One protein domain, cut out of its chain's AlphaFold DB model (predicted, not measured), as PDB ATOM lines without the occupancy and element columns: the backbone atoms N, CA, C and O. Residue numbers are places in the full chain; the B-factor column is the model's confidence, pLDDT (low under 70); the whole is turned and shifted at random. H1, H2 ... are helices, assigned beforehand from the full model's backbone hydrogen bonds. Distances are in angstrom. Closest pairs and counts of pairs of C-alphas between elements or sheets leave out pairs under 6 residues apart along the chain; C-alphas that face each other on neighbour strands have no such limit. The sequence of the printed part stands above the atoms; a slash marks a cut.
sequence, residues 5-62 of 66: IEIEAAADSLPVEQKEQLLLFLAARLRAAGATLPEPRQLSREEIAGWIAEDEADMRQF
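Overview. This is residues 5 to 62 of the 66 residues of an uncharacterized protein of Planctomycetes bacterium (UniProt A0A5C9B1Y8). What shape comes first to the eye? An open arch: helices H2 and H3 are its two legs, well apart, and the long link of residues 33 to 44 spans from one to the other. Short H1 makes a V with the beginning of H2, and its residues 5 to 10 stick out. What is it made of? The printed part has 58 residues, with three named helices in the order H1, H2, H3 and no named strand; its class is all helix. How spread out is it? It is extended, with a radius of gyration of the C-alphas of 17.5 A, and elongated, spanning 45 by 28 by 20 A.

Along the chain. Where does the first helix lie? H1 is residues 5 to 12, 10.6 A long, and its C-alpha 5 is at (54.776, 1.798, 0.817). Which helices follow? H2 is residues 16 to 32, 24.7 A long. H3 is residues 45 to 60, 22.5 A long, ending with C-alpha 60 at (41.067, -28.950, -30.700).

Arrangement. How does H1 stand to H2? They are close but not clearly touching; their closest C-alphas, of Ala 11 and Lys 19, are 6.8 A apart. They run opposite ways at a steep tilt of 54 degrees. Where is H3? It is apart from H1 and from H2. What do the backbones show? In H1, H2 and H3 every O i to N i+4 pair is within hydrogen-bond range.

Size, cuts and confidence. How large is it? The two C-alphas farthest apart, of Glu 6 and Phe 62, are 47.0 A apart. How is it linked? The printed part has no cut; H1 to H2 is a tight link of 3 residues and H2 to H3 a long one of 12. Is confidence low anywhere? The mean pLDDT of the printed part is 91.1, and no printed residue is under 70.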
ATOM      1  N   ILE A   5      54.046   1.336   2.005       93.31
ATOM      2  CA  ILE A   5      54.776   1.798   0.817       93.31
ATOM      3  C   ILE A   5      56.163   1.143   0.707       93.31
ATOM      4  O   ILE A   5      56.576   0.738  -0.375       93.31
ATOM      5  N   GLU A   6      56.892   1.006   1.817       94.19
ATOM      6  CA  GLU A   6      58.201   0.337   1.816       94.19
ATOM      7  C   GLU A   6      58.086  -1.159   1.504       94.19
ATOM      8  O   GLU A   6      58.955  -1.718   0.836       94.19
ATOM      9  N   ILE A   7      57.017  -1.809   1.976       92.88
ATOM     10  CA  ILE A   7      56.768  -3.234   1.728       92.88
ATOM     11  C   ILE A   7      56.424  -3.461   0.254       92.88
ATOM     12  O   ILE A   7      56.945  -4.399  -0.345       92.88
ATOM     13  N   GLU A   8      55.595  -2.599  -0.333       93.25
ATOM     14  CA  GLU A   8      55.246  -2.644  -1.757       93.25
ATOM     15  C   GLU A   8      56.489  -2.461  -2.635       93.25
ATOM     16  O   GLU A   8      56.769  -3.306  -3.482       93.25
ATOM     17  N   ALA A   9      57.303  -1.436  -2.361       95.69
ATOM     18  CA  ALA A   9      58.539  -1.194  -3.106       95.69
ATOM     19  C   ALA A   9      59.537  -2.362  -2.988       95.69
ATOM     20  O   ALA A   9      60.165  -2.757  -3.975       95.69
ATOM     21  N   ALA A  10      59.676  -2.945  -1.793       94.94
ATOM     22  CA  ALA A  10      60.516  -4.119  -1.589       94.94
ATOM     23  C   ALA A  10      59.981  -5.331  -2.363       94.94
ATOM     24  O   ALA A  10      60.757  -5.998  -3.047       94.94
ATOM     25  N   ALA A  11      58.672  -5.590  -2.302       95.44
ATOM     26  CA  ALA A  11      58.038  -6.679  -3.031       95.44
ATOM     27  C   ALA A  11      58.211  -6.515  -4.545       95.44
ATOM     28  O   ALA A  11      58.572  -7.483  -5.207       95.44
ATOM     29  N   ASP A  12      58.043  -5.306  -5.089       96.38
ATOM     30  CA  ASP A  12      58.198  -5.033  -6.521       96.38
ATOM     31  C   ASP A  12      59.601  -5.342  -7.044       96.38
ATOM     32  O   ASP A  12      59.730  -5.853  -8.161       96.38
ATOM     33  N   SER A  13      60.628  -5.115  -6.220       97.00
ATOM     34  CA  SER A  13      62.032  -5.362  -6.564       97.00
ATOM     35  C   SER A  13      62.428  -6.846  -6.624       97.00
ATOM     36  O   SER A  13      63.503  -7.176  -7.131       97.00
ATOM     37  N   LEU A  14      61.581  -7.749  -6.117       97.31
ATOM     38  CA  LEU A  14      61.873  -9.181  -6.079       97.31
ATOM     39  C   LEU A  14      61.749  -9.837  -7.470       97.31
ATOM     40  O   LEU A  14      60.817  -9.524  -8.221       97.31
ATOM     41  N   PRO A  15      62.615 -10.819  -7.792       97.81
ATOM     42  CA  PRO A  15      62.383 -11.753  -8.894       97.81
ATOM     43  C   PRO A  15      61.043 -12.488  -8.747       97.81
ATOM     44  O   PRO A  15      60.554 -12.675  -7.630       97.81
ATOM     45  N   VAL A  16      60.464 -12.938  -9.863       95.88
ATOM     46  CA  VAL A  16      59.139 -13.589  -9.894       95.88
ATOM     47  C   VAL A  16      59.087 -14.795  -8.954       95.88
ATOM     48  O   VAL A  16      58.174 -14.901  -8.139       95.88
ATOM     49  N   GLU A  17      60.120 -15.629  -8.962       95.44
ATOM     50  CA  GLU A  17      60.207 -16.833  -8.132       95.44
ATOM     51  C   GLU A  17      60.217 -16.488  -6.632       95.44
ATOM     52  O   GLU A  17      59.643 -17.194  -5.803       95.44
ATOM     53  N   GLN A  18      60.838 -15.364  -6.262       97.06
ATOM     54  CA  GLN A  18      60.855 -14.897  -4.875       97.06
ATOM     55  C   GLN A  18      59.514 -14.279  -4.464       97.06
ATOM     56  O   GLN A  18      59.106 -14.433  -3.312       97.06
ATOM     57  N   LYS A  19      58.793 -13.631  -5.389       97.31
ATOM     58  CA  LYS A  19      57.423 -13.148  -5.147       97.31
ATOM     59  C   LYS A  19      56.471 -14.309  -4.852       97.31
ATOM     60  O   LYS A  19      55.680 -14.227  -3.913       97.31
ATOM     61  N   GLU A  20      56.589 -15.411  -5.590       95.31
ATOM     62  CA  GLU A  20      55.806 -16.630  -5.351       95.31
ATOM     63  C   GLU A  20      56.098 -17.234  -3.971       95.31
ATOM     64  O   GLU A  20      55.179 -17.541  -3.206       95.31
ATOM     65  N   GLN A  21      57.378 -17.347  -3.605       96.56
ATOM     66  CA  GLN A  21      57.778 -17.824  -2.280       96.56
ATOM     67  C   GLN A  21      57.268 -16.912  -1.158       96.56
ATOM     68  O   GLN A  21      56.784 -17.406  -0.134       96.56
ATOM     69  N   LEU A  22      57.331 -15.591  -1.353       95.50
ATOM     70  CA  LEU A  22      56.813 -14.609  -0.403       95.50
ATOM     71  C   LEU A  22      55.302 -14.775  -0.195       95.50
ATOM     72  O   LEU A  22      54.846 -14.790   0.950       95.50
ATOM     73  N   LEU A  23      54.532 -14.963  -1.271       93.19
ATOM     74  CA  LEU A  23      53.088 -15.206  -1.199       93.19
ATOM     75  C   LEU A  23      52.770 -16.432  -0.325       93.19
ATOM     76  O   LEU A  23      51.951 -16.352   0.596       93.19
ATOM     77  N   LEU A  24      53.445 -17.557  -0.579       93.62
ATOM     78  CA  LEU A  24      53.248 -18.800   0.172       93.62
ATOM     79  C   LEU A  24      53.622 -18.638   1.650       93.62
ATOM     80  O   LEU A  24      52.885 -19.090   2.533       93.62
ATOM     81  N   PHE A  25      54.739 -17.962   1.923       94.75
ATOM     82  CA  PHE A  25      55.195 -17.673   3.278       94.75
ATOM     83  C   PHE A  25      54.170 -16.843   4.062       94.75
ATOM     84  O   PHE A  25      53.812 -17.201   5.190       94.75
ATOM     85  N   LEU A  26      53.655 -15.768   3.460       92.62
ATOM     86  CA  LEU A  26      52.651 -14.907   4.085       92.62
ATOM     87  C   LEU A  26      51.340 -15.664   4.329       92.62
ATOM     88  O   LEU A  26      50.800 -15.607   5.435       92.62
ATOM     89  N   ALA A  27      50.870 -16.450   3.357       89.00
ATOM     90  CA  ALA A  27      49.669 -17.270   3.510       89.00
ATOM     91  C   ALA A  27      49.804 -18.319   4.631       89.00
ATOM     92  O   ALA A  27      48.848 -18.577   5.368       89.00
ATOM     93  N   ALA A  28      50.979 -18.938   4.787       90.25
ATOM     94  CA  ALA A  28      51.250 -19.873   5.880       90.25
ATOM     95  C   ALA A  28      51.247 -19.170   7.249       90.25
ATOM     96  O   ALA A  28      50.627 -19.658   8.195       90.25
ATOM     97  N   ARG A  29      51.887 -17.996   7.346       92.62
ATOM     98  CA  ARG A  29      51.930 -17.178   8.569       92.62
ATOM     99  C   ARG A  29      50.546 -16.692   8.996       92.62
ATOM    100  O   ARG A  29      50.220 -16.795  10.173       92.62
ATOM    101  N   LEU A  30      49.728 -16.217   8.057       89.94
ATOM    102  CA  LEU A  30      48.361 -15.764   8.334       89.94
ATOM    103  C   LEU A  30      47.480 -16.905   8.855       89.94
ATOM    104  O   LEU A  30      46.799 -16.732   9.864       89.94
ATOM    105  N   ARG A  31      47.567 -18.095   8.244       86.38
ATOM    106  CA  ARG A  31      46.872 -19.294   8.746       86.38
ATOM    107  C   ARG A  31      47.303 -19.668  10.158       86.38
ATOM    108  O   ARG A  31      46.449 -19.915  11.001       86.38
ATOM    109  N   ALA A  32      48.609 -19.681  10.427       89.56
ATOM    110  CA  ALA A  32      49.133 -19.991  11.757       89.56
ATOM    111  C   ALA A  32      48.695 -18.968  12.820       89.56
ATOM    112  O   ALA A  32      48.510 -19.328  13.979       89.56
ATOM    113  N   ALA A  33      48.499 -17.707  12.427       92.00
ATOM    114  CA  ALA A  33      47.997 -16.650  13.299       92.00
ATOM    115  C   ALA A  33      46.467 -16.684  13.500       92.00
ATOM    116  O   ALA A  33      45.934 -15.818  14.187       92.00
ATOM    117  N   GLY A  34      45.753 -17.640  12.890       85.38
ATOM    118  CA  GLY A  34      44.289 -17.694  12.924       85.38
ATOM    119  C   GLY A  34      43.621 -16.514  12.211       85.38
ATOM    120  O   GLY A  34      42.452 -16.233  12.462       85.38
ATOM    121  N   ALA A  35      44.357 -15.803  11.350       83.56
ATOM    122  CA  ALA A  35      43.808 -14.699  10.583       83.56
ATOM    123  C   ALA A  35      42.819 -15.232   9.542       83.56
ATOM    124  O   ALA A  35      43.055 -16.265   8.910       83.56
ATOM    125  N   THR A  36      41.729 -14.498   9.337       74.81
ATOM    126  CA  THR A  36      40.802 -14.760   8.240       74.81
ATOM    127  C   THR A  36      41.548 -14.520   6.931       74.81
ATOM    128  O   THR A  36      41.906 -13.387   6.604       74.81
ATOM    129  N   LEU A  37      41.856 -15.599   6.208       73.00
ATOM    130  CA  LEU A  37      42.320 -15.481   4.831       73.00
ATOM    131  C   LEU A  37      41.190 -14.896   3.972       73.00
ATOM    132  O   LEU A  37      40.022 -15.070   4.325       73.00
ATOM    133  N   PRO A  38      41.507 -14.231   2.846       74.62
ATOM    134  CA  PRO A  38      40.489 -13.880   1.868       74.62
ATOM    135  C   PRO A  38      39.681 -15.128   1.517       74.62
ATOM    136  O   PRO A  38      40.261 -16.199   1.307       74.62
ATOM    137  N   GLU A  39      38.359 -14.984   1.472       75.44
ATOM    138  CA  GLU A  39      37.485 -16.075   1.058       75.44
ATOM    139  C   GLU A  39      37.940 -16.604  -0.311       75.44
ATOM    140  O   GLU A  39      38.343 -15.807  -1.172       75.44
ATOM    141  N   PRO A  40      37.896 -17.931  -0.533       78.38
ATOM    142  CA  PRO A  40      38.152 -18.494  -1.846       78.38
ATOM    143  C   PRO A  40      37.346 -17.743  -2.902       78.38
ATOM    144  O   PRO A  40      36.172 -17.425  -2.694       78.38
ATOM    145  N   ARG A  41      37.979 -17.455  -4.041       81.62
ATOM    146  CA  ARG A  41      37.297 -16.779  -5.144       81.62
ATOM    147  C   ARG A  41      36.067 -17.597  -5.528       81.62
ATOM    148  O   ARG A  41      36.193 -18.749  -5.937       81.62
ATOM    149  N   GLN A  42      34.891 -16.997  -5.395       86.12
ATOM    150  CA  GLN A  42      33.666 -17.583  -5.916       86.12
ATOM    151  C   GLN A  42      33.626 -17.286  -7.409       86.12
ATOM    152  O   GLN A  42      33.608 -16.124  -7.808       86.12
ATOM    153  N   LEU A  43      33.677 -18.338  -8.217       87.06
ATOM    154  CA  LEU A  43      33.516 -18.245  -9.659       87.06
ATOM    155  C   LEU A  43      32.058 -18.539  -9.992       87.06
ATOM    156  O   LEU A  43      31.478 -19.507  -9.490       87.06
ATOM    157  N   SER A  44      31.471 -17.701 -10.834       91.81
ATOM    158  CA  SER A  44      30.168 -17.966 -11.429       91.81
ATOM    159  C   SER A  44      30.229 -19.198 -12.333       91.81
ATOM    160  O   SER A  44      31.289 -19.618 -12.811       91.81
ATOM    161  N   ARG A  45      29.066 -19.798 -12.588       92.88
ATOM    162  CA  ARG A  45      28.973 -20.949 -13.492       92.88
ATOM    163  C   ARG A  45      29.389 -20.561 -14.912       92.88
ATOM    164  O   ARG A  45      29.965 -21.378 -15.621       92.88
ATOM    165  N   GLU A  46      29.110 -19.321 -15.294       94.50
ATOM    166  CA  GLU A  46      29.466 -18.718 -16.572       94.50
ATOM    167  C   GLU A  46      30.987 -18.572 -16.724       94.50
ATOM    168  O   GLU A  46      31.523 -18.941 -17.765       94.50
ATOM    169  N   GLU A  47      31.696 -18.114 -15.685       93.62
ATOM    170  CA  GLU A  47      33.167 -18.027 -15.687       93.62
ATOM    171  C   GLU A  47      33.815 -19.407 -15.827       93.62
ATOM    172  O   GLU A  47      34.724 -19.588 -16.636       93.62
ATOM    173  N   ILE A  48      33.308 -20.405 -15.095       94.69
ATOM    174  CA  ILE A  48      33.799 -21.786 -15.198       94.69
ATOM    175  C   ILE A  48      33.547 -22.345 -16.605       94.69
ATOM    176  O   ILE A  48      34.420 -22.993 -17.178       94.69
ATOM    177  N   ALA A  49      32.371 -22.086 -17.186       96.19
ATOM    178  CA  ALA A  49      32.049 -22.522 -18.543       96.19
ATOM    179  C   ALA A  49      32.950 -21.862 -19.599       96.19
ATOM    180  O   ALA A  49      33.332 -22.524 -20.562       96.19
ATOM    181  N   GLY A  50      33.318 -20.592 -19.405       96.06
ATOM    182  CA  GLY A  50      34.280 -19.891 -20.255       96.06
ATOM    183  C   GLY A  50      35.647 -20.573 -20.259       96.06
ATOM    184  O   GLY A  50      36.158 -20.896 -21.326       96.06
ATOM    185  N   TRP A  51      36.186 -20.888 -19.076       94.50
ATOM    186  CA  TRP A  51      37.470 -21.591 -18.955       94.50
ATOM    187  C   TRP A  51      37.457 -22.971 -19.614       94.50
ATOM    188  O   TRP A  51      38.412 -23.334 -20.291       94.50
ATOM    189  N   ILE A  52      36.364 -23.727 -19.459       95.81
ATOM    190  CA  ILE A  52      36.207 -25.027 -20.126       95.81
ATOM    191  C   ILE A  52      36.196 -24.851 -21.651       95.81
ATOM    192  O   ILE A  52      36.856 -25.604 -22.357       95.81
ATOM    193  N   ALA A  53      35.473 -23.858 -22.171       96.00
ATOM    194  CA  ALA A  53      35.383 -23.625 -23.611       96.00
ATOM    195  C   ALA A  53      36.724 -23.191 -24.230       96.00
ATOM    196  O   ALA A  53      37.028 -23.590 -25.358       96.00
ATOM    197  N   GLU A  54      37.507 -22.386 -23.505       94.56
ATOM    198  CA  GLU A  54      38.874 -22.008 -23.881       94.56
ATOM    199  C   GLU A  54      39.784 -23.243 -23.942       94.56
ATOM    200  O   GLU A  54      40.382 -23.503 -24.986       94.56
ATOM    201  N   ASP A  55      39.792 -24.071 -22.893       93.31
ATOM    202  CA  ASP A  55      40.585 -25.308 -22.841       93.31
ATOM    203  C   ASP A  55      40.181 -26.305 -23.947       93.31
ATOM    204  O   ASP A  55      41.023 -26.871 -24.644       93.31
ATOM    205  N   GLU A  56      38.881 -26.466 -24.211       95.25
ATOM    206  CA  GLU A  56      38.383 -27.298 -25.312       95.25
ATOM    207  C   GLU A  56      38.780 -26.764 -26.699       95.25
ATOM    208  O   GLU A  56      38.946 -27.543 -27.647       95.25
ATOM    209  N   ALA A  57      38.877 -25.444 -26.868       93.88
ATOM    210  CA  ALA A  57      39.355 -24.833 -28.105       93.88
ATOM    211  C   ALA A  57      40.860 -25.061 -28.280       93.88
ATOM    212  O   ALA A  57      41.296 -25.450 -29.369       93.88
ATOM    213  N   ASP A  58      41.628 -24.923 -27.201       91.75
ATOM    214  CA  ASP A  58      43.051 -25.232 -27.183       91.75
ATOM    215  C   ASP A  58      43.299 -26.714 -27.475       91.75
ATOM    216  O   ASP A  58      44.163 -27.051 -28.279       91.75
ATOM    217  N   MET A  59      42.509 -27.629 -26.922       90.25
ATOM    218  CA  MET A  59      42.652 -29.064 -27.185       90.25
ATOM    219  C   MET A  59      42.331 -29.440 -28.634       90.25
ATOM    220  O   MET A  59      42.957 -30.345 -29.197       90.25
ATOM    221  N   ARG A  60      41.401 -28.730 -29.284       89.31
ATOM    222  CA  ARG A  60      41.067 -28.950 -30.700       89.31
ATOM    223  C   ARG A  60      42.250 -28.706 -31.633       89.31
ATOM    224  O   ARG A  60      42.345 -29.386 -32.650       89.31
ATOM    225  N   GLN A  61      43.190 -27.828 -31.278       84.31
ATOM    226  CA  GLN A  61      44.392 -27.590 -32.091       84.31
ATOM    227  C   GLN A  61      45.358 -28.794 -32.117       84.31
ATOM    228  O   GLN A  61      46.225 -28.882 -32.988       84.31
ATOM    229  N   PHE A  62      45.206 -29.735 -31.178       82.19
ATOM    230  CA  PHE A  62      45.985 -30.973 -31.105       82.19
ATOM    231  C   PHE A  62      45.242 -32.188 -31.678       82.19
ATOM    232  O   PHE A  62      45.863 -33.216 -31.950       82.19
TER     233      PHE A  62